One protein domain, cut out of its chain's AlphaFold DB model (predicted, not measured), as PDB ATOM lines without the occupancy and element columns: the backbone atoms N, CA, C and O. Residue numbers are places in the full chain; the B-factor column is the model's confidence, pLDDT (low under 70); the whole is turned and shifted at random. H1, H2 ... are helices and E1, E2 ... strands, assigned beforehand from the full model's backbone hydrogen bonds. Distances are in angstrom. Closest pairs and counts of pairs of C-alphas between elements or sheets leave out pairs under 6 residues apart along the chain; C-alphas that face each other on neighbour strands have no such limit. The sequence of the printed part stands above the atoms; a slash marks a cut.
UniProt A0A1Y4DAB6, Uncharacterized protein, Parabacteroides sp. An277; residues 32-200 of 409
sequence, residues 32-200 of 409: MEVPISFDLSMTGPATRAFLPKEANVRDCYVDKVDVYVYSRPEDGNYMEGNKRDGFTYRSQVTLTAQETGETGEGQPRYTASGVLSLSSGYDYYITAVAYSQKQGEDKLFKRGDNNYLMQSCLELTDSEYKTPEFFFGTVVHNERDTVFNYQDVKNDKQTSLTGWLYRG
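What this domain is: This is residues 32 to 200 of the 409 residues of an uncharacterized protein of Parabacteroides sp. An277 (UniProt A0A1Y4DAB6). A closed barrel of seven strands makes the body, with long loops at both ends, residues 42 to 63 at one and residues 74 to 87 at the other. A small hairpin, E6 and E7, is held off one side of the barrel, and the short helix H1 is outside it, near the end with residues 74 to 87. The printed part has 169 residues and runs E1 E2 E3 E4 E5 E6 E7 E8 H1 E9; the ring E1 E4 E3 E2 E5 E8 E9 is mixed, and E6 and E7 are antiparallel. The class is mostly strand, though under half of the residues, 83, are in named elements. The whole is compact, with a radius of gyration of the C-alphas of 16.9 A and spans of 51 by 43 by 28 A.

Where its parts are: Find C-alpha 32 at (104.598, 182.982, 60.003); from there E1 runs 29.0 A to residue 41. E2, residues 64 to 73, is 29.8 A long. E3, residues 88 to 102, measures 36.2 A and bends by 70 degrees at residue 91. E4, residues 108 to 119, is 35.4 A long, and E5, residues 122 to 131, 29.2 A. Then come E6, residues 141 to 143, E7, residues 153 to 156, E8, residues 167 to 172, and H1, residues 182 to 187. E9, residues 193 to 199, ends at C-alpha 199, (126.971, 169.351, 43.806).

How they stand to each other: Begin at E1 and E4, antiparallel at 159 degrees, with N 34 and O 116 2.8 A apart. E3 pairs with E4 over residues 97 to 102, N 98 to O 111 at 2.8 A, and with E2 over residues 88 to 96, N 67 to O 93 at 2.8 A. E2, E3 and E4 form a meander, each strand the antiparallel neighbour of the one before. E1 to E4 and E2 to E5 are Greek keys, a meander of three strands with the first of four beside the fourth. Go on through E5, N 66 to O 129 at 2.8 A, and E8, N 130 to O 167 at 2.8 A, to E9, N 168 to O 198 at 2.8 A. E9 and E1 close the ring, parallel at 28 degrees, N 195 to O 37 at 3.0 A. H1 stands up from the sheet at 48 degrees, its height 8.2 A, and is only just over E4, with 3 of its C-alphas; those of Leu 118 and Tyr 182 are closest, 6.2 A. Every O i to N i+4 pair in H1 is within hydrogen-bond range. E6 and E7, N 155 to O 142 at 2.8 A, are apart from the barrel's strands.

The domain as a whole: The C-alphas farthest apart are those of Glu 54 and Asp 75, 51.2 A. The printed part has no cut. The links E1 to E2 and E2 to E3 are long. Mean pLDDT of the printed part is 81.4; look for values under 70 in 30 residues, among them 41 to 59 and 103 to 107.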
ATOM      1  N   MET A  32     103.629 183.450  59.012       91.75
ATOM      2  CA  MET A  32     104.598 182.982  60.003       91.75
ATOM      3  C   MET A  32     106.013 183.019  59.437       91.75
ATOM      4  O   MET A  32     106.224 182.764  58.254       91.75
ATOM      5  N   GLU A  33     106.969 183.295  60.313       92.62
ATOM      6  CA  GLU A  33     108.397 183.207  60.032       92.62
ATOM      7  C   GLU A  33     108.896 181.808  60.402       92.62
ATOM      8  O   GLU A  33     108.729 181.363  61.539       92.62
ATOM      9  N   VAL A  34     109.498 181.111  59.442       90.00
ATOM     10  CA  VAL A  34     109.938 179.720  59.577       90.00
ATOM     11  C   VAL A  34     111.451 179.640  59.409       90.00
ATOM     12  O   VAL A  34     111.957 179.967  58.333       90.00
ATOM     13  N   PRO A  35     112.195 179.195  60.434       90.69
ATOM     14  CA  PRO A  35     113.606 178.870  60.299       90.69
ATOM     15  C   PRO A  35     113.857 177.863  59.173       90.69
ATOM     16  O   PRO A  35     113.165 176.850  59.065       90.69
ATOM     17  N   ILE A  36     114.884 178.117  58.370       90.12
ATOM     18  CA  ILE A  36     115.366 177.212  57.329       90.12
ATOM     19  C   ILE A  36     116.862 176.967  57.506       90.12
ATOM     20  O   ILE A  36     117.606 177.884  57.856       90.12
ATOM     21  N   SER A  37     117.309 175.740  57.239       87.12
ATOM     22  CA  SER A  37     118.730 175.407  57.190       87.12
ATOM     23  C   SER A  37     119.057 174.453  56.048       87.12
ATOM     24  O   SER A  37     118.340 173.486  55.806       87.12
ATOM     25  N   PHE A  38     120.186 174.692  55.395       81.75
ATOM     26  CA  PHE A  38     120.764 173.809  54.396       81.75
ATOM     27  C   PHE A  38     122.050 173.188  54.911       81.75
ATOM     28  O   PHE A  38     122.866 173.867  55.541       81.75
ATOM     29  N   ASP A  39     122.218 171.913  54.592       77.31
ATOM     30  CA  ASP A  39     123.491 171.212  54.668       77.31
ATOM     31  C   ASP A  39     124.026 171.029  53.246       77.31
ATOM     32  O   ASP A  39     123.310 170.575  52.345       77.31
ATOM     33  N   LEU A  40     125.270 171.445  53.043       73.38
ATOM     34  CA  LEU A  40     125.949 171.410  51.762       73.38
ATOM     35  C   LEU A  40     127.135 170.463  51.911       73.38
ATOM     36  O   LEU A  40     128.114 170.762  52.601       73.38
ATOM     37  N   SER A  41     127.011 169.304  51.271       64.56
ATOM     38  CA  SER A  41     128.002 168.234  51.305       64.56
ATOM     39  C   SER A  41     128.353 167.820  49.885       64.56
ATOM     40  O   SER A  41     127.472 167.628  49.041       64.56
ATOM     41  N   MET A  42     129.645 167.625  49.636       57.66
ATOM     42  CA  MET A  42     130.139 167.141  48.348       57.66
ATOM     43  C   MET A  42     129.755 165.679  48.092       57.66
ATOM     44  O   MET A  42     129.548 165.287  46.948       57.66
ATOM     45  N   THR A  43     129.559 164.879  49.140       50.25
ATOM     46  CA  THR A  43     129.324 163.428  49.036       50.25
ATOM     47  C   THR A  43     127.861 163.034  49.252       50.25
ATOM     48  O   THR A  43     127.537 161.854  49.326       50.25
ATOM     49  N   GLY A  44     126.954 164.008  49.396       48.00
ATOM     50  CA  GLY A  44     125.585 163.750  49.852       48.00
ATOM     51  C   GLY A  44     125.517 163.409  51.352       48.00
ATOM     52  O   GLY A  44     126.451 163.742  52.092       48.00
ATOM     53  N   PRO A  45     124.417 162.804  51.846       44.69
ATOM     54  CA  PRO A  45     124.268 162.453  53.254       44.69
ATOM     55  C   PRO A  45     125.311 161.402  53.650       44.69
ATOM     56  O   PRO A  45     125.147 160.205  53.414       44.69
ATOM     57  N   ALA A  46     126.393 161.866  54.275       36.97
ATOM     58  CA  ALA A  46     127.452 161.023  54.804       36.97
ATOM     59  C   ALA A  46     126.885 160.131  55.919       36.97
ATOM     60  O   ALA A  46     126.717 160.543  57.068       36.97
ATOM     61  N   THR A  47     126.573 158.882  55.590       34.78
ATOM     62  CA  THR A  47     126.372 157.853  56.609       34.78
ATOM     63  C   THR A  47     127.744 157.320  57.021       34.78
ATOM     64  O   THR A  47     128.653 157.237  56.199       34.78
ATOM     65  N   ARG A  48     127.924 156.938  58.294       33.03
ATOM     66  CA  ARG A  48     129.211 156.462  58.862       33.03
ATOM     67  C   ARG A  48     129.885 155.302  58.094       33.03
ATOM     68  O   ARG A  48     131.006 154.945  58.436       33.03
ATOM     69  N   ALA A  49     129.212 154.696  57.114       31.73
ATOM     70  CA  ALA A  49     129.724 153.612  56.281       31.73
ATOM     71  C   ALA A  49     130.431 154.078  54.988       31.73
ATOM     72  O   ALA A  49     131.160 153.279  54.407       31.73
ATOM     73  N   PHE A  50     130.261 155.339  54.564       42.16
ATOM     74  CA  PHE A  50     130.780 155.877  53.296       42.16
ATOM     75  C   PHE A  50     131.366 157.283  53.503       42.16
ATOM     76  O   PHE A  50     130.743 158.291  53.184       42.16
ATOM     77  N   LEU A  51     132.555 157.351  54.105       45.06
ATOM     78  CA  LEU A  51     133.376 158.565  54.105       45.06
ATOM     79  C   LEU A  51     134.433 158.431  52.999       45.06
ATOM     80  O   LEU A  51     135.027 157.350  52.892       45.06
ATOM     81  N   PRO A  52     134.699 159.486  52.205       44.38
ATOM     82  CA  PRO A  52     135.836 159.499  51.292       44.38
ATOM     83  C   PRO A  52     137.119 159.205  52.067       44.38
ATOM     84  O   PRO A  52     137.345 159.772  53.137       44.38
ATOM     85  N   LYS A  53     137.927 158.279  51.543       44.66
ATOM     86  CA  LYS A  53     139.230 157.915  52.118       44.66
ATOM     87  C   LYS A  53     140.387 158.718  51.530       44.66
ATOM     88  O   LYS A  53     141.490 158.625  52.048       44.66
ATOM     89  N   GLU A  54     140.141 159.436  50.441       50.97
ATOM     90  CA  GLU A  54     141.125 160.277  49.771       50.97
ATOM     91  C   GLU A  54     140.743 161.740  49.977       50.97
ATOM     92  O   GLU A  54     139.554 162.083  50.001       50.97
ATOM     93  N   ALA A  55     141.761 162.575  50.182       51.97
ATOM     94  CA  ALA A  55     141.579 164.001  50.375       51.97
ATOM     95  C   ALA A  55     140.985 164.640  49.116       51.97
ATOM     96  O   ALA A  55     141.363 164.264  48.004       51.97
ATOM     97  N   ASN A  56     140.103 165.631  49.284       55.03
ATOM     98  CA  ASN A  56     139.696 166.436  48.136       55.03
ATOM     99  C   ASN A  56     140.934 167.089  47.523       55.03
ATOM    100  O   ASN A  56     141.677 167.792  48.207       55.03
ATOM    101  N   VAL A  57     141.153 166.865  46.233       52.50
ATOM    102  CA  VAL A  57     142.296 167.445  45.520       52.50
ATOM    103  C   VAL A  57     142.056 168.923  45.186       52.50
ATOM    104  O   VAL A  57     142.995 169.633  44.830       52.50
ATOM    105  N   ARG A  58     140.812 169.404  45.325       61.53
ATOM    106  CA  ARG A  58     140.419 170.782  45.033       61.53
ATOM    107  C   ARG A  58     139.669 171.425  46.196       61.53
ATOM    108  O   ARG A  58     138.713 170.864  46.725       61.53
ATOM    109  N   ASP A  59     140.019 172.673  46.486       65.81
ATOM    110  CA  ASP A  59     139.226 173.520  47.370       65.81
ATOM    111  C   ASP A  59     137.843 173.795  46.755       65.81
ATOM    112  O   ASP A  59     137.722 174.356  45.659       65.81
ATOM    113  N   CYS A  60     136.782 173.422  47.465       72.81
ATOM    114  CA  CYS A  60     135.420 173.807  47.121       72.81
ATOM    115  C   CYS A  60     135.004 174.988  47.989       72.81
ATOM    116  O   CYS A  60     135.089 174.909  49.210       72.81
ATOM    117  N   TYR A  61     134.527 176.065  47.366       81.56
ATOM    118  CA  TYR A  61     134.101 177.268  48.069       81.56
ATOM    119  C   TYR A  61     132.607 177.479  47.881       81.56
ATOM    120  O   TYR A  61     132.110 177.509  46.758       81.56
ATOM    121  N   VAL A  62     131.889 177.688  48.983       87.00
ATOM    122  CA  VAL A  62     130.493 178.119  48.947       87.00
ATOM    123  C   VAL A  62     130.287 179.208  49.984       87.00
ATOM    124  O   VAL A  62     130.547 179.016  51.169       87.00
ATOM    125  N   ASP A  63     129.805 180.367  49.544       92.81
ATOM    126  CA  ASP A  63     129.547 181.509  50.430       92.81
ATOM    127  C   ASP A  63     128.134 182.089  50.285       92.81
ATOM    128  O   ASP A  63     127.693 182.862  51.142       92.81
ATOM    129  N   LYS A  64     127.378 181.653  49.271       94.06
ATOM    130  CA  LYS A  64     126.031 182.143  48.985       94.06
ATOM    131  C   LYS A  64     125.077 181.008  48.622       94.06
ATOM    132  O   LYS A  64     125.437 180.105  47.872       94.06
ATOM    133  N   VAL A  65     123.843 181.097  49.119       93.31
ATOM    134  CA  VAL A  65     122.713 180.239  48.736       93.31
ATOM    135  C   VAL A  65     121.536 181.113  48.320       93.31
ATOM    136  O   VAL A  65     121.031 181.886  49.130       93.31
ATOM    137  N   ASP A  66     121.074 180.984  47.083       94.12
ATOM    138  CA  ASP A  66     119.816 181.567  46.625       94.12
ATOM    139  C   ASP A  66     118.686 180.548  46.768       94.12
ATOM    140  O   ASP A  66     118.744 179.448  46.223       94.12
ATOM    141  N   VAL A  67     117.647 180.930  47.501       94.56
ATOM    142  CA  VAL A  67     116.466 180.124  47.804       94.56
ATOM    143  C   VAL A  67     115.286 180.684  47.022       94.56
ATOM    144  O   VAL A  67     114.881 181.825  47.244       94.56
ATOM    145  N   TYR A  68     114.722 179.887  46.121       95.31
ATOM    146  CA  TYR A  68     113.594 180.258  45.276       95.31
ATOM    147  C   TYR A  68     112.310 179.635  45.816       95.31
ATOM    148  O   TYR A  68     112.147 178.414  45.842       95.31
ATOM    149  N   VAL A  69     111.380 180.488  46.237       96.44
ATOM    150  CA  VAL A  69     110.095 180.075  46.799       96.44
ATOM    151  C   VAL A  69     109.053 180.068  45.692       96.44
ATOM    152  O   VAL A  69     108.790 181.096  45.063       96.44
ATOM    153  N   TYR A  70     108.425 178.915  45.491       97.12
ATOM    154  CA  TYR A  70     107.272 178.753  44.623       97.12
ATOM    155  C   TYR A  70     106.041 178.453  45.467       97.12
ATOM    156  O   TYR A  70     106.120 177.756  46.480       97.12
ATOM    157  N   SER A  71     104.890 178.962  45.042       96.94
ATOM    158  CA  SER A  71     103.621 178.671  45.701       96.94
ATOM    159  C   SER A  71     102.484 178.480  44.710       96.94
ATOM    160  O   SER A  71     102.551 178.954  43.571       96.94
ATOM    161  N   ARG A  72     101.429 177.820  45.177       96.12
ATOM    162  CA  ARG A  72     100.148 177.679  44.480       96.12
ATOM    163  C   ARG A  72      99.002 177.687  45.506       96.12
ATOM    164  O   ARG A  72      99.253 177.298  46.645       96.12
ATOM    165  N   PRO A  73      97.785 178.139  45.163       95.44
ATOM    166  CA  PRO A  73      96.636 178.062  46.073       95.44
ATOM    167  C   PRO A  73      96.342 176.624  46.533       95.44
ATOM    168  O   PRO A  73      96.424 175.703  45.727       95.44
ATOM    169  N   GLU A  74      95.979 176.408  47.794       90.56
ATOM    170  CA  GLU A  74      95.651 175.058  48.307       90.56
ATOM    171  C   GLU A  74      94.417 174.440  47.618       90.56
ATOM    172  O   GLU A  74      94.332 173.228  47.435       90.56
ATOM    173  N   ASP A  75      93.467 175.274  47.194       87.06
ATOM    174  CA  ASP A  75      92.178 174.897  46.601       87.06
ATOM    175  C   ASP A  75      92.200 174.799  45.064       87.06
ATOM    176  O   ASP A  75      91.155 174.712  44.414       87.06
ATOM    177  N   GLY A  76      93.391 174.817  44.462       82.06
ATOM    178  CA  GLY A  76      93.539 174.745  43.014       82.06
ATOM    179  C   GLY A  76      93.269 173.354  42.431       82.06
ATOM    180  O   GLY A  76      93.492 172.317  43.054       82.06
ATOM    181  N   ASN A  77      92.827 173.332  41.171       87.12
ATOM    182  CA  ASN A  77      92.681 172.100  40.396       87.12
ATOM    183  C   ASN A  77      94.023 171.732  39.753       87.12
ATOM    184  O   ASN A  77      94.356 172.250  38.685       87.12
ATOM    185  N   TYR A  78      94.778 170.844  40.396       88.31
ATOM    186  CA  TYR A  78      96.083 170.381  39.916       88.31
ATOM    187  C   TYR A  78      96.013 168.978  39.325       88.31
ATOM    188  O   TYR A  78      95.182 168.159  39.723       88.31
ATOM    189  N   MET A  79      96.911 168.690  38.385       84.44
ATOM    190  CA  MET A  79      97.023 167.371  37.775       84.44
ATOM    191  C   MET A  79      97.322 166.304  38.830       84.44
ATOM    192  O   MET A  79      98.341 166.343  39.526       84.44
ATOM    193  N   GLU A  80      96.435 165.313  38.904       77.81
ATOM    194  CA  GLU A  80      96.587 164.166  39.792       77.81
ATOM    195  C   GLU A  80      97.912 163.439  39.505       77.81
ATOM    196  O   GLU A  80      98.283 163.200  38.357       77.81
ATOM    197  N   GLY A  81      98.664 163.126  40.562       77.25
ATOM    198  CA  GLY A  81      99.970 162.470  40.458       77.25
ATOM    199  C   GLY A  81     101.154 163.399  40.154       77.25
ATOM    200  O   GLY A  81     102.296 162.974  40.329       77.25
ATOM    201  N   ASN A  82     100.936 164.670  39.789       83.19
ATOM    202  CA  ASN A  82     102.020 165.635  39.595       83.19
ATOM    203  C   ASN A  82     102.117 166.628  40.765       83.19
ATOM    204  O   ASN A  82     101.511 167.698  40.764       83.19
ATOM    205  N   LYS A  83     102.967 166.304  41.747       81.62
ATOM    206  CA  LYS A  83     103.211 167.163  42.922       81.62
ATOM    207  C   LYS A  83     103.817 168.536  42.595       81.62
ATOM    208  O   LYS A  83     103.844 169.378  43.478       81.62
ATOM    209  N   ARG A  84     104.316 168.770  41.375       86.94
ATOM    210  CA  ARG A  84     104.953 170.036  40.957       86.94
ATOM    211  C   ARG A  84     104.050 170.920  40.097       86.94
ATOM    212  O   ARG A  84     104.463 172.011  39.707       86.94
ATOM    213  N   ASP A  85     102.839 170.465  39.791       91.12
ATOM    214  CA  ASP A  85     101.905 171.213  38.957       91.12
ATOM    215  C   ASP A  85     101.391 172.489  39.649       91.12
ATOM    216  O   ASP A  85     101.216 172.530  40.869       91.12
ATOM    217  N   GLY A  86     101.154 173.539  38.862       93.00
ATOM    218  CA  GLY A  86     100.558 174.801  39.316       93.00
ATOM    219  C   GLY A  86     101.456 175.739  40.131       93.00
ATOM    220  O   GLY A  86     101.045 176.862  40.422       93.00
ATOM    221  N   PHE A  87     102.677 175.334  40.483       96.94
ATOM    222  CA  PHE A  87     103.595 176.166  41.263       96.94
ATOM    223  C   PHE A  87     104.159 177.336  40.456       96.94
ATOM    224  O   PHE A  87     104.727 177.155  39.373       96.94
ATOM    225  N   THR A  88     104.064 178.535  41.030       97.06
ATOM    226  CA  THR A  88     104.597 179.772  40.447       97.06
ATOM    227  C   THR A  88     105.548 180.475  41.402       97.06
ATOM    228  O   THR A  88     105.386 180.417  42.619       97.06
ATOM    229  N   TYR A  89     106.564 181.118  40.837       96.81
ATOM    230  CA  TYR A  89     107.575 181.866  41.562       96.81
ATOM    231  C   TYR A  89     106.927 182.979  42.385       96.81
ATOM    232  O   TYR A  89     106.153 183.783  41.862       96.81
ATOM    233  N   ARG A  90     107.270 183.021  43.671       95.69
ATOM    234  CA  ARG A  90     106.726 183.963  44.650       95.69
ATOM    235  C   ARG A  90     107.785 184.952  45.115       95.69
ATOM    236  O   ARG A  90     107.536 186.155  45.137       95.69
ATOM    237  N   SER A  91     108.950 184.451  45.508       95.31
ATOM    238  CA  SER A  91     110.022 185.262  46.084       95.31
ATOM    239  C   SER A  91     111.368 184.539  46.047       95.31
ATOM    240  O   SER A  91     111.445 183.333  45.805       95.31
ATOM    241  N   GLN A  92     112.430 185.298  46.313       95.19
ATOM    242  CA  GLN A  92     113.782 184.795  46.517       95.19
ATOM    243  C   GLN A  92     114.307 185.292  47.863       95.19
ATOM    244  O   GLN A  92     114.085 186.447  48.232       95.19
ATOM    245  N   VAL A  93     115.032 184.426  48.565       95.12
ATOM    246  CA  VAL A  93     115.814 184.770  49.754       95.12
ATOM    247  C   VAL A  93     117.255 184.347  49.513       95.12
ATOM    248  O   VAL A  93     117.501 183.265  48.993       95.12
ATOM    249  N   THR A  94     118.211 185.189  49.888       96.12
ATOM    250  CA  THR A  94     119.637 184.857  49.808       96.12
ATOM    251  C   THR A  94     120.173 184.618  51.213       96.12
ATOM    252  O   THR A  94     119.990 185.451  52.100       96.12
ATOM    253  N   LEU A  95     120.849 183.489  51.402       94.44
ATOM    254  CA  LEU A  95     121.498 183.094  52.647       94.44
ATOM    255  C   LEU A  95     123.017 183.108  52.473       94.44
ATOM    256  O   LEU A  95     123.539 182.833  51.393       94.44
ATOM    257  N   THR A  96     123.727 183.394  53.559       96.06
ATOM    258  CA  THR A  96     125.184 183.248  53.616       96.06
ATOM    259  C   THR A  96     125.532 181.825  54.028       96.06
ATOM    260  O   THR A  96     125.040 181.348  55.053       96.06
ATOM    261  N   ALA A  97     126.389 181.170  53.251       92.31
ATOM    262  CA  ALA A  97     126.959 179.881  53.619       92.31
ATOM    263  C   ALA A  97     128.232 180.077  54.453       92.31
ATOM    264  O   ALA A  97     129.015 181.001  54.220       92.31
ATOM    265  N   GLN A  98     128.419 179.217  55.449       91.19
ATOM    266  CA  GLN A  98     129.583 179.205  56.328       91.19
ATOM    267  C   GLN A  98     130.153 177.798  56.403       91.19
ATOM    268  O   GLN A  98     129.405 176.827  56.510       91.19
ATOM    269  N   GLU A  99     131.477 177.700  56.367       88.69
ATOM    270  CA  GLU A  99     132.178 176.444  56.602       88.69
ATOM    271  C   GLU A  99     132.012 176.034  58.069       88.69
ATOM    272  O   GLU A  99     132.158 176.851  58.979       88.69
ATOM    273  N   THR A 100     131.669 174.774  58.303       85.00
ATOM    274  CA  THR A 100     131.321 174.251  59.637       85.00
ATOM    275  C   THR A 100     132.127 173.026  60.045       85.00
ATOM    276  O   THR A 100     131.942 172.511  61.149       85.00
ATOM    277  N   GLY A 101     133.023 172.561  59.180       81.38
ATOM    278  CA  GLY A 101     133.872 171.400  59.410       81.38
ATOM    279  C   GLY A 101     134.117 170.647  58.113       81.38
ATOM    280  O   GLY A 101     134.025 171.231  57.037       81.38
ATOM    281  N   GLU A 102     134.373 169.346  58.225       72.81
ATOM    282  CA  GLU A 102     134.700 168.486  57.087       72.81
ATOM    283  C   GLU A 102     133.795 167.238  57.027       72.81
ATOM    284  O   GLU A 102     133.389 166.690  58.059       72.81
ATOM    285  N   THR A 103     133.481 166.769  55.816       62.81
ATOM    286  CA  THR A 103     132.826 165.481  55.523       62.81
ATOM    287  C   THR A 103     133.838 164.482  54.960       62.81
ATOM    288  O   THR A 103     133.853 164.207  53.765       62.81
ATOM    289  N   GLY A 104     134.688 163.923  55.822       62.84
ATOM    290  CA  GLY A 104     135.827 163.097  55.398       62.84
ATOM    291  C   GLY A 104     137.127 163.895  55.427       62.84
ATOM    292  O   GLY A 104     137.164 164.966  56.018       62.84
ATOM    293  N   GLU A 105     138.197 163.362  54.846       63.31
ATOM    294  CA  GLU A 105     139.509 164.018  54.862       63.31
ATOM    295  C   GLU A 105     139.537 165.186  53.859       63.31
ATOM    296  O   GLU A 105     139.364 164.977  52.661       63.31
ATOM    297  N   GLY A 106     139.698 166.431  54.331       65.12
ATOM    298  CA  GLY A 106     139.902 167.602  53.462       65.12
ATOM    299  C   GLY A 106     138.695 168.016  52.607       65.12
ATOM    300  O   GLY A 106     138.848 168.762  51.646       65.12
ATOM    301  N   GLN A 107     137.496 167.523  52.923       69.50
ATOM    302  CA  GLN A 107     136.254 167.826  52.203       69.50
ATOM    303  C   GLN A 107     135.430 168.835  53.013       69.50
ATOM    304  O   GLN A 107     134.823 168.423  54.003       69.50
ATOM    305  N   PRO A 108     135.377 170.131  52.654       75.19
ATOM    306  CA  PRO A 108     134.703 171.132  53.474       75.19
ATOM    307  C   PRO A 108     133.184 170.923  53.499       75.19
ATOM    308  O   PRO A 108     132.547 170.611  52.492       75.19
ATOM    309  N   ARG A 109     132.589 171.134  54.673       78.81
ATOM    310  CA  ARG A 109     131.143 171.121  54.901       78.81
ATOM    311  C   ARG A 109     130.643 172.533  55.127       78.81
ATOM    312  O   ARG A 109     131.060 173.193  56.085       78.81
ATOM    313  N   TYR A 110     129.666 172.955  54.333       84.50
ATOM    314  CA  TYR A 110     129.032 174.261  54.491       84.50
ATOM    315  C   TYR A 110     127.617 174.126  55.046       84.50
ATOM    316  O   TYR A 110     126.890 173.182  54.744       84.50
ATOM    317  N   THR A 111     127.204 175.107  55.842       86.31
ATOM    318  CA  THR A 111     125.802 175.269  56.233       86.31
ATOM    319  C   THR A 111     125.338 176.680  55.927       86.31
ATOM    320  O   THR A 111     126.117 177.631  55.983       86.31
ATOM    321  N   ALA A 112     124.059 176.816  55.598       89.38
ATOM    322  CA  ALA A 112     123.415 178.109  55.423       89.38
ATOM    323  C   ALA A 112     122.079 178.093  56.154       89.38
ATOM    324  O   ALA A 112     121.274 177.187  55.945       89.38
ATOM    325  N   SER A 113     121.826 179.092  56.992       90.81
ATOM    326  CA  SER A 113     120.582 179.188  57.756       90.81
ATOM    327  C   SER A 113     119.943 180.558  57.590       90.81
ATOM    328  O   SER A 113     120.623 181.562  57.379       90.81
ATOM    329  N   GLY A 114     118.620 180.600  57.698       91.94
ATOM    330  CA  GLY A 114     117.842 181.823  57.576       91.94
ATOM    331  C   GLY A 114     116.401 181.623  57.995       91.94
ATOM    332  O   GLY A 114     116.080 180.714  58.761       91.94
ATOM    333  N   VAL A 115     115.530 182.489  57.486       92.19
ATOM    334  CA  VAL A 115     114.104 182.488  57.804       92.19
ATOM    335  C   VAL A 115     113.302 182.733  56.527       92.19
ATOM    336  O   VAL A 115     113.724 183.507  55.668       92.19
ATOM    337  N   LEU A 116     112.166 182.050  56.399       91.81
ATOM    338  CA  LEU A 116     111.198 182.221  55.322       91.81
ATOM    339  C   LEU A 116     109.841 182.648  55.876       91.81
ATOM    340  O   LEU A 116     109.338 182.040  56.818       91.81
ATOM    341  N   SER A 117     109.205 183.622  55.232       92.62
ATOM    342  CA  SER A 117     107.823 183.999  55.531       92.62
ATOM    343  C   SER A 117     106.847 183.119  54.745       92.62
ATOM    344  O   SER A 117     106.809 183.176  53.512       92.62
ATOM    345  N   LEU A 118     106.018 182.339  55.440       93.12
ATOM    346  CA  LEU A 118     104.915 181.581  54.843       93.12
ATOM    347  C   LEU A 118     103.584 182.277  55.117       93.12
ATOM    348  O   LEU A 118     103.364 182.794  56.209       93.12
ATOM    349  N   SER A 119     102.682 182.262  54.141       94.94
ATOM    350  CA  SER A 119     101.291 182.711  54.270       94.94
ATOM    351  C   SER A 119     100.311 181.538  54.173       94.94
ATOM    352  O   SER A 119     100.530 180.636  53.362       94.94
ATOM    353  N   SER A 120      99.221 181.569  54.937       94.75
ATOM    354  CA  SER A 120      98.125 180.591  54.850       94.75
ATOM    355  C   SER A 120      97.425 180.602  53.484       94.75
ATOM    356  O   SER A 120      97.347 181.662  52.857       94.75
ATOM    357  N   GLY A 121      96.851 179.466  53.069       94.50
ATOM    358  CA  GLY A 121      96.088 179.335  51.821       94.50
ATOM    359  C   GLY A 121      96.946 178.992  50.601       94.50
ATOM    360  O   GLY A 121      96.501 179.167  49.466       94.50
ATOM    361  N   TYR A 122      98.179 178.534  50.824       96.19
ATOM    362  CA  TYR A 122      99.121 178.177  49.771       96.19
ATOM    363  C   TYR A 122      99.893 176.904  50.123       96.19
ATOM    364  O   TYR A 122     100.432 176.781  51.224       96.19
ATOM    365  N   ASP A 123     100.050 176.036  49.126       95.75
ATOM    366  CA  ASP A 123     101.119 175.042  49.103       95.75
ATOM    367  C   ASP A 123     102.429 175.721  48.683       95.75
ATOM    368  O   ASP A 123     102.434 176.606  47.814       95.75
ATOM    369  N   TYR A 124     103.550 175.251  49.230       94.69
ATOM    370  CA  TYR A 124     104.900 175.718  48.920       94.69
ATOM    371  C   TYR A 124     105.769 174.605  48.333       94.69
ATOM    372  O   TYR A 124     105.701 173.453  48.752       94.69
ATOM    373  N   TYR A 125     106.614 174.986  47.376       93.75
ATOM    374  CA  TYR A 125     107.720 174.184  46.860       93.75
ATOM    375  C   TYR A 125     108.938 175.093  46.762       93.75
ATOM    376  O   TYR A 125     108.848 176.195  46.218       93.75
ATOM    377  N   ILE A 126     110.073 174.671  47.306       91.75
ATOM    378  CA  ILE A 126     111.232 175.554  47.448       91.75
ATOM    379  C   ILE A 126     112.472 174.850  46.921       91.75
ATOM    380  O   ILE A 126     112.827 173.762  47.381       91.75
ATOM    381  N   THR A 127     113.133 175.491  45.962       91.31
ATOM    382  CA  THR A 127     114.426 175.059  45.424       91.31
ATOM    383  C   THR A 127     115.514 176.006  45.896       91.31
ATOM    384  O   THR A 127     115.243 177.147  46.277       91.31
ATOM    385  N   ALA A 128     116.752 175.537  45.905       90.50
ATOM    386  CA  ALA A 128     117.883 176.372  46.255       90.50
ATOM    387  C   ALA A 128     119.111 176.015  45.426       90.50
ATOM    388  O   ALA A 128     119.325 174.856  45.068       90.50
ATOM    389  N   VAL A 129     119.903 177.044  45.140       89.62
ATOM    390  CA  VAL A 129     121.176 176.962  44.432       89.62
ATOM    391  C   VAL A 129     122.241 177.608  45.302       89.62
ATOM    392  O   VAL A 129     122.017 178.697  45.823       89.62
ATOM    393  N   ALA A 130     123.399 176.976  45.446       89.00
ATOM    394  CA  ALA A 130     124.535 177.556  46.154       89.00
ATOM    395  C   ALA A 130     125.786 177.604  45.281       89.00
ATOM    396  O   ALA A 130     125.969 176.732  44.438       89.00
ATOM    397  N   TYR A 131     126.620 178.619  45.486       90.56
ATOM    398  CA  TYR A 131     127.856 178.871  44.733       90.56
ATOM    399  C   TYR A 131     128.747 179.872  45.492       90.56
ATOM    400  O   TYR A 131     128.344 180.428  46.526       90.56
ATOM    401  N   SER A 132     129.954 180.132  44.986       90.88
ATOM    402  CA  SER A 132     130.843 181.158  45.528       90.88
ATOM    403  C   SER A 132     130.703 182.495  44.804       90.88
ATOM    404  O   SER A 132     131.226 182.713  43.709       90.88
ATOM    405  N   GLN A 133     130.066 183.469  45.457       91.19
ATOM    406  CA  GLN A 133     130.056 184.834  44.933       91.19
ATOM    407  C   GLN A 133     131.458 185.458  44.976       91.19
ATOM    408  O   GLN A 133     131.811 186.260  44.112       91.19
ATOM    409  N   LYS A 134     132.287 185.076  45.954       90.19
ATOM    410  CA  LYS A 134     133.665 185.578  46.064       90.19
ATOM    411  C   LYS A 134     134.550 185.140  44.898       90.19
ATOM    412  O   LYS A 134     135.413 185.916  44.500       90.19
ATOM    413  N   GLN A 135     134.300 183.957  44.335       85.81
ATOM    414  CA  GLN A 135     134.961 183.472  43.118       85.81
ATOM    415  C   GLN A 135     134.283 183.976  41.826       85.81
ATOM    416  O   GLN A 135     134.717 183.656  40.724       85.81
ATOM    417  N   GLY A 136     133.229 184.797  41.933       87.62
ATOM    418  CA  GLY A 136     132.517 185.374  40.787       87.62
ATOM    419  C   GLY A 136     131.593 184.401  40.049       87.62
ATOM    420  O   GLY A 136     131.159 184.700  38.936       87.62
ATOM    421  N   GLU A 137     131.275 183.256  40.656       87.31
ATOM    422  CA  GLU A 137     130.434 182.203  40.070       87.31
ATOM    423  C   GLU A 137     128.979 182.640  39.874       87.31
ATOM    424  O   GLU A 137     128.289 182.165  38.971       87.31
ATOM    425  N   ASP A 138     128.541 183.621  40.663       86.62
ATOM    426  CA  ASP A 138     127.217 184.239  40.602       86.62
ATOM    427  C   ASP A 138     126.924 184.924  39.262       86.62
ATOM    428  O   ASP A 138     125.767 185.166  38.917       86.62
ATOM    429  N   LYS A 139     127.973 185.239  38.498       87.69
ATOM    430  CA  LYS A 139     127.863 185.843  37.172       87.69
ATOM    431  C   LYS A 139     127.771 184.820  36.059       87.69
ATOM    432  O   LYS A 139     127.460 185.238  34.951       87.69
ATOM    433  N   LEU A 140     128.056 183.541  36.313       86.00
ATOM    434  CA  LEU A 140     128.178 182.513  35.276       86.00
ATOM    435  C   LEU A 140     126.844 181.834  34.943       86.00
ATOM    436  O   LEU A 140     126.627 181.439  33.800       86.00
ATOM    437  N   PHE A 141     125.922 181.760  35.907       85.31
ATOM    438  CA  PHE A 141     124.546 181.309  35.692       85.31
ATOM    439  C   PHE A 141     123.534 182.349  36.152       85.31
ATOM    440  O   PHE A 141     123.751 183.092  37.105       85.31
ATOM    441  N   LYS A 142     122.363 182.330  35.517       88.75
ATOM    442  CA  LYS A 142     121.163 183.010  36.001       88.75
ATOM    443  C   LYS A 142     119.980 182.055  36.039       88.75
ATOM    444  O   LYS A 142     119.910 181.108  35.256       88.75
ATOM    445  N   ARG A 143     119.004 182.350  36.895       90.44
ATOM    446  CA  ARG A 143     117.675 181.739  36.794       90.44
ATOM    447  C   ARG A 143     117.030 182.169  35.476       90.44
ATOM    448  O   ARG A 143     117.074 183.350  35.133       90.44
ATOM    449  N   GLY A 144     116.416 181.231  34.764       89.06
ATOM    450  CA  GLY A 144     115.570 181.548  33.620       89.06
ATOM    451  C   GLY A 144     114.390 182.437  34.020       89.06
ATOM    452  O   GLY A 144     113.923 182.415  35.163       89.06
ATOM    453  N   ASP A 145     113.871 183.202  33.063       88.75
ATOM    454  CA  ASP A 145     112.811 184.194  33.308       88.75
ATOM    455  C   ASP A 145     111.423 183.565  33.543       88.75
ATOM    456  O   ASP A 145     110.430 184.265  33.750       88.75
ATOM    457  N   ASN A 146     111.326 182.235  33.506       91.50
ATOM    458  CA  ASN A 146     110.066 181.534  33.668       91.50
ATOM    459  C   ASN A 146     109.623 181.492  35.134       91.50
ATOM    460  O   ASN A 146     110.371 181.102  36.033       91.50
ATOM    461  N   ASN A 147     108.366 181.858  35.372       93.69
ATOM    462  CA  ASN A 147     107.791 181.843  36.709       93.69
ATOM    463  C   ASN A 147     107.188 180.488  37.088       93.69
ATOM    464  O   ASN A 147     106.973 180.262  38.272       93.69
ATOM    465  N   TYR A 148     106.933 179.578  36.151       94.56
ATOM    466  CA  TYR A 148     106.415 178.250  36.471       94.56
ATOM    467  C   TYR A 148     107.535 177.331  36.955       94.56
ATOM    468  O   TYR A 148     108.556 177.189  36.284       94.56
ATOM    469  N   LEU A 149     107.324 176.652  38.089       93.75
ATOM    470  CA  LEU A 149     108.299 175.715  38.662       93.75
ATOM    471  C   LEU A 149     108.750 174.676  37.633       93.75
ATOM    472  O   LEU A 149     109.944 174.487  37.439       93.75
ATOM    473  N   MET A 150     107.807 174.049  36.926       90.81
ATOM    474  CA  MET A 150     108.091 172.995  35.939       90.81
ATOM    475  C   MET A 150     108.925 173.457  34.736       90.81
ATOM    476  O   MET A 150     109.400 172.628  33.968       90.81
ATOM    477  N   GLN A 151     109.073 174.767  34.547       90.50
ATOM    478  CA  GLN A 151     109.858 175.368  33.469       90.50
ATOM    479  C   GLN A 151     111.030 176.190  34.022       90.50
ATOM    480  O   GLN A 151     111.657 176.947  33.283       90.50
ATOM    481  N   SER A 152     111.308 176.070  35.322       91.62
ATOM    482  CA  SER A 152     112.452 176.717  35.949       91.62
ATOM    483  C   SER A 152     113.750 176.065  35.488       91.62
ATOM    484  O   SER A 152     113.851 174.843  35.352       91.62
ATOM    485  N   CYS A 153     114.752 176.900  35.244       90.88
ATOM    486  CA  CYS A 153     116.058 176.478  34.772       90.88
ATOM    487  C   CYS A 153     117.153 177.425  35.254       90.88
ATOM    488  O   CYS A 153     116.881 178.567  35.638       90.88
ATOM    489  N   LEU A 154     118.388 176.939  35.198       88.69
ATOM    490  CA  LEU A 154     119.596 177.749  35.240       88.69
ATOM    491  C   LEU A 154     120.175 177.837  33.830       88.69
ATOM    492  O   LEU A 154     120.192 176.845  33.099       88.69
ATOM    493  N   GLU A 155     120.619 179.028  33.445       87.88
ATOM    494  CA  GLU A 155     121.124 179.331  32.105       87.88
ATOM    495  C   GLU A 155     122.487 180.006  32.192       87.88
ATOM    496  O   GLU A 155     122.645 180.951  32.972       87.88
ATOM    497  N   LEU A 156     123.459 179.520  31.413       84.25
ATOM    498  CA  LEU A 156     124.752 180.186  31.285       84.25
ATOM    499  C   LEU A 156     124.535 181.610  30.767       84.25
ATOM    500  O   LEU A 156     123.711 181.854  29.880       84.25
ATOM    501  N   THR A 157     125.260 182.556  31.343       81.25
ATOM    502  CA  THR A 157     125.167 183.979  30.993       81.25
ATOM    503  C   THR A 157     126.132 184.374  29.879       81.25
ATOM    504  O   THR A 157     125.849 185.318  29.141       81.25
ATOM    505  N   ASP A 158     127.252 183.659  29.760       71.62
ATOM    506  CA  ASP A 158     128.325 183.911  28.804       71.62
ATOM    507  C   ASP A 158     128.266 182.919  27.628       71.62
ATOM    508  O   ASP A 158     127.782 181.791  27.739       71.62
ATOM    509  N   SER A 159     128.758 183.374  26.478       63.59
ATOM    510  CA  SER A 159     129.066 182.545  25.314       63.59
ATOM    511  C   SER A 159     130.349 181.724  25.485       63.59
ATOM    512  O   SER A 159     130.487 180.681  24.845       63.59
ATOM    513  N   GLU A 160     131.280 182.167  26.337       68.88
ATOM    514  CA  GLU A 160     132.409 181.343  26.773       68.88
ATOM    515  C   GLU A 160     131.941 180.330  27.824       68.88
ATOM    516  O   GLU A 160     131.299 180.684  28.813       68.88
ATOM    517  N   TYR A 161     132.266 179.049  27.630       70.12
ATOM    518  CA  TYR A 161     131.851 178.004  28.561       70.12
ATOM    519  C   TYR A 161     132.669 178.048  29.851       70.12
ATOM    520  O   TYR A 161     133.749 177.471  29.941       70.12
ATOM    521  N   LYS A 162     132.119 178.714  30.862       75.88
ATOM    522  CA  LYS A 162     132.622 178.699  32.236       75.88
ATOM    523  C   LYS A 162     131.526 178.155  33.134       75.88
ATOM    524  O   LYS A 162     130.550 178.845  33.417       75.88
ATOM    525  N   THR A 163     131.680 176.907  33.561       72.75
ATOM    526  CA  THR A 163     130.743 176.294  34.503       72.75
ATOM    527  C   THR A 163     131.216 176.577  35.926       72.75
ATOM    528  O   THR A 163     132.298 176.115  36.288       72.75
ATOM    529  N   PRO A 164     130.446 177.303  36.747       74.69
ATOM    530  CA  PRO A 164     130.737 177.448  38.161       74.69
ATOM    531  C   PRO A 164     130.641 176.112  38.879       74.69
ATOM    532  O   PRO A 164     129.920 175.198  38.470       74.69
ATOM    533  N   GLU A 165     131.338 176.029  39.997       79.12
ATOM    534  CA  GLU A 165     130.975 175.119  41.060       79.12
ATOM    535  C   GLU A 165     129.613 175.554  41.610       79.12
ATOM    536  O   GLU A 165     129.413 176.696  42.021       79.12
ATOM    537  N   PHE A 166     128.622 174.671  41.570       81.38
ATOM    538  CA  PHE A 166     127.344 174.984  42.186       81.38
ATOM    539  C   PHE A 166     126.697 173.745  42.776       81.38
ATOM    540  O   PHE A 166     126.930 172.607  42.357       81.38
ATOM    541  N   PHE A 167     125.829 174.004  43.740       82.19
ATOM    542  CA  PHE A 167     125.030 173.011  44.422       82.19
ATOM    543  C   PHE A 167     123.563 173.306  44.180       82.19
ATOM    544  O   PHE A 167     123.164 174.467  44.116       82.19
ATOM    545  N   PHE A 168     122.752 172.266  44.076       83.88
ATOM    546  CA  PHE A 168     121.315 172.380  43.929       83.88
ATOM    547  C   PHE A 168     120.597 171.402  44.849       83.88
ATOM    548  O   PHE A 168     121.052 170.281  45.088       83.88
ATOM    549  N   GLY A 169     119.428 171.810  45.324       81.31
ATOM    550  CA  GLY A 169     118.529 170.923  46.036       81.31
ATOM    551  C   GLY A 169     117.174 171.546  46.311       81.31
ATOM    552  O   GLY A 169     116.837 172.637  45.846       81.31
ATOM    553  N   THR A 170     116.382 170.811  47.079       84.62
ATOM    554  CA  THR A 170     115.026 171.188  47.475       84.62
ATOM    555  C   THR A 170     114.922 171.228  48.986       84.62
ATOM    556  O   THR A 170     115.571 170.451  49.690       84.62
ATOM    557  N   VAL A 171     114.063 172.107  49.485       85.12
ATOM    558  CA  VAL A 171     113.674 172.112  50.894       85.12
ATOM    559  C   VAL A 171     112.683 170.985  51.144       85.12
ATOM    560  O   VAL A 171     111.810 170.715  50.318       85.12
ATOM    561  N   VAL A 172     112.815 170.351  52.300       81.56
ATOM    562  CA  VAL A 172     111.909 169.338  52.815       81.56
ATOM    563  C   VAL A 172     111.370 169.746  54.185       81.56
ATOM    564  O   VAL A 172     112.083 170.275  55.045       81.56
ATOM    565  N   HIS A 173     110.091 169.465  54.381       80.44
ATOM    566  CA  HIS A 173     109.431 169.395  55.674       80.44
ATOM    567  C   HIS A 173     109.444 167.934  56.153       80.44
ATOM    568  O   HIS A 173     109.357 167.018  55.332       80.44
ATOM    569  N   ASN A 174     109.609 167.696  57.458       75.19
ATOM    570  CA  ASN A 174     109.630 166.348  58.050       75.19
ATOM    571  C   ASN A 174     110.534 165.347  57.307       75.19
ATOM    572  O   ASN A 174     110.146 164.220  57.005       75.19
ATOM    573  N   GLU A 175     111.749 165.794  56.976       69.12
ATOM    574  CA  GLU A 175     112.816 165.042  56.294       69.12
ATOM    575  C   GLU A 175     112.547 164.630  54.835       69.12
ATOM    576  O   GLU A 175     113.500 164.291  54.131       69.12
ATOM    577  N   ARG A 176     111.295 164.623  54.354       71.56
ATOM    578  CA  ARG A 176     110.952 164.038  53.040       71.56
ATOM    579  C   ARG A 176     109.935 164.818  52.216       71.56
ATOM    580  O   ARG A 176     109.921 164.665  50.995       71.56
ATOM    581  N   ASP A 177     109.082 165.622  52.840       78.75
ATOM    582  CA  ASP A 177     107.975 166.265  52.141       78.75
ATOM    583  C   ASP A 177     108.444 167.541  51.442       78.75
ATOM    584  O   ASP A 177     108.735 168.555  52.069       78.75
ATOM    585  N   THR A 178     108.517 167.498  50.111       85.31
ATOM    586  CA  THR A 178     108.922 168.644  49.275       85.31
ATOM    587  C   THR A 178     107.781 169.625  48.990       85.31
ATOM    588  O   THR A 178     108.008 170.670  48.391       85.31
ATOM    589  N   VAL A 179     106.547 169.251  49.340       90.31
ATOM    590  CA  VAL A 179     105.351 170.097  49.253       90.31
ATOM    591  C   VAL A 179     104.726 170.142  50.635       90.31
ATOM    592  O   VAL A 179     104.453 169.089  51.205       90.31
ATOM    593  N   PHE A 180     104.521 171.347  51.150       89.81
ATOM    594  CA  PHE A 180     103.958 171.597  52.474       89.81
ATOM    595  C   PHE A 180     103.239 172.947  52.480       89.81
ATOM    596  O   PHE A 180     103.532 173.818  51.659       89.81
ATOM    597  N   ASN A 181     102.315 173.135  53.415       92.75
ATOM    598  CA  ASN A 181     101.582 174.385  53.598       92.75
ATOM    599  C   ASN A 181     101.824 174.994  54.991       92.75
ATOM    600  O   ASN A 181     102.539 174.458  55.839       92.75
ATOM    601  N   TYR A 182     101.217 176.157  55.224       91.81
ATOM    602  CA  TYR A 182     101.302 176.884  56.492       91.81
ATOM    603  C   TYR A 182     100.839 176.051  57.701       91.81
ATOM    604  O   TYR A 182     101.457 176.110  58.763       91.81
ATOM    605  N   GLN A 183      99.751 175.288  57.562       90.06
ATOM    606  CA  GLN A 183      99.202 174.505  58.668       90.06
ATOM    607  C   GLN A 183     100.062 173.291  58.998       90.06
ATOM    608  O   GLN A 183     100.191 172.964  60.178       90.06
ATOM    609  N   ASP A 184     100.680 172.665  57.996       88.69
ATOM    610  CA  ASP A 184     101.627 171.568  58.212       88.69
ATOM    611  C   ASP A 184     102.754 172.029  59.144       88.69
ATOM    612  O   ASP A 184     102.988 171.425  60.189       88.69
ATOM    613  N   VAL A 185     103.371 173.173  58.824       87.31
ATOM    614  CA  VAL A 185     104.501 173.727  59.585       87.31
ATOM    615  C   VAL A 185     104.072 174.260  60.955       87.31
ATOM    616  O   VAL A 185     104.787 174.089  61.941       87.31
ATOM    617  N   LYS A 186     102.904 174.910  61.057       87.94
ATOM    618  CA  LYS A 186     102.397 175.475  62.322       87.94
ATOM    619  C   LYS A 186     102.061 174.404  63.360       87.94
ATOM    620  O   LYS A 186     102.199 174.659  64.557       87.94
ATOM    621  N   ASN A 187     101.577 173.247  62.915       85.31
ATOM    622  CA  ASN A 187     101.121 172.178  63.801       85.31
ATOM    623  C   ASN A 187     102.241 171.208  64.206       85.31
ATOM    624  O   ASN A 187     102.054 170.438  65.154       85.31
ATOM    625  N   ASP A 188     103.389 171.238  63.526       78.56
ATOM    626  CA  ASP A 188     104.518 170.372  63.842       78.56
ATOM    627  C   ASP A 188     105.355 170.885  65.031       78.56
ATOM    628  O   ASP A 188     105.496 172.083  65.282       78.56
ATOM    629  N   LYS A 189     105.945 169.952  65.786       61.38
ATOM    630  CA  LYS A 189     106.943 170.254  66.826       61.38
ATOM    631  C   LYS A 189     108.314 170.557  66.224       61.38
ATOM    632  O   LYS A 189     109.157 171.129  66.917       61.38
ATOM    633  N   GLN A 190     108.555 170.148  64.979       58.44
ATOM    634  CA  GLN A 190     109.777 170.440  64.242       58.44
ATOM    635  C   GLN A 190     109.629 171.802  63.544       58.44
ATOM    636  O   GLN A 190     109.194 171.910  62.407       58.44
ATOM    637  N   THR A 191     109.979 172.880  64.247       64.44
ATOM    638  CA  THR A 191     109.750 174.264  63.790       64.44
ATOM    639  C   THR A 191     110.754 174.748  62.734       64.44
ATOM    640  O   THR A 191     110.996 175.950  62.642       64.44
ATOM    641  N   SER A 192     111.420 173.857  61.997       76.69
ATOM    642  CA  SER A 192     112.463 174.239  61.038       76.69
ATOM    643  C   SER A 192     112.394 173.423  59.759       76.69
ATOM    644  O   SER A 192     112.379 172.192  59.802       76.69
ATOM    645  N   LEU A 193     112.457 174.116  58.629       83.75
ATOM    646  CA  LEU A 193     112.626 173.515  57.316       83.75
ATOM    647  C   LEU A 193     114.095 173.162  57.090       83.75
ATOM    648  O   LEU A 193     114.997 173.898  57.500       83.75
ATOM    649  N   THR A 194     114.343 172.042  56.418       83.50
ATOM    650  CA  THR A 194     115.709 171.585  56.132       83.50
ATOM    651  C   THR A 194     115.877 171.285  54.655       83.50
ATOM    652  O   THR A 194     114.905 171.022  53.961       83.50
ATOM    653  N   GLY A 195     117.099 171.336  54.144       76.31
ATOM    654  CA  GLY A 195     117.388 170.955  52.769       76.31
ATOM    655  C   GLY A 195     118.803 170.423  52.623       76.31
ATOM    656  O   GLY A 195     119.699 170.789  53.383       76.31
ATOM    657  N   TRP A 196     118.992 169.576  51.618       75.94
ATOM    658  CA  TRP A 196     120.302 169.087  51.205       75.94
ATOM    659  C   TRP A 196     120.613 169.671  49.841       75.94
ATOM    660  O   TRP A 196     119.832 169.474  48.906       75.94
ATOM    661  N   LEU A 197     121.729 170.391  49.732       77.62
ATOM    662  CA  LEU A 197     122.227 170.848  48.439       77.62
ATOM    663  C   LEU A 197     123.378 169.947  48.021       77.62
ATOM    664  O   LEU A 197     124.357 169.773  48.746       77.62
ATOM    665  N   TYR A 198     123.233 169.377  46.838       74.25
ATOM    666  CA  TYR A 198     124.198 168.469  46.248       74.25
ATOM    667  C   TYR A 198     124.916 169.181  45.121       74.25
ATOM    668  O   TYR A 198     124.303 169.967  44.399       74.25
ATOM    669  N   ARG A 199     126.187 168.858  44.932       77.50
ATOM    670  CA  ARG A 199     126.971 169.351  43.806       77.50
ATOM    671  C   ARG A 199     126.268 169.031  42.471       77.50
ATOM    672  O   ARG A 199     125.653 167.983  42.296       77.50
ATOM    673  N   GLY A 200     126.263 169.981  41.543       75.19
ATOM    674  CA  GLY A 200     125.529 169.873  40.274       75.19
ATOM    675  C   GLY A 200     126.410 169.603  39.057       75.19
ATOM    676  O   GLY A 200     125.916 169.575  37.932       75.19
TER     677      GLY A 200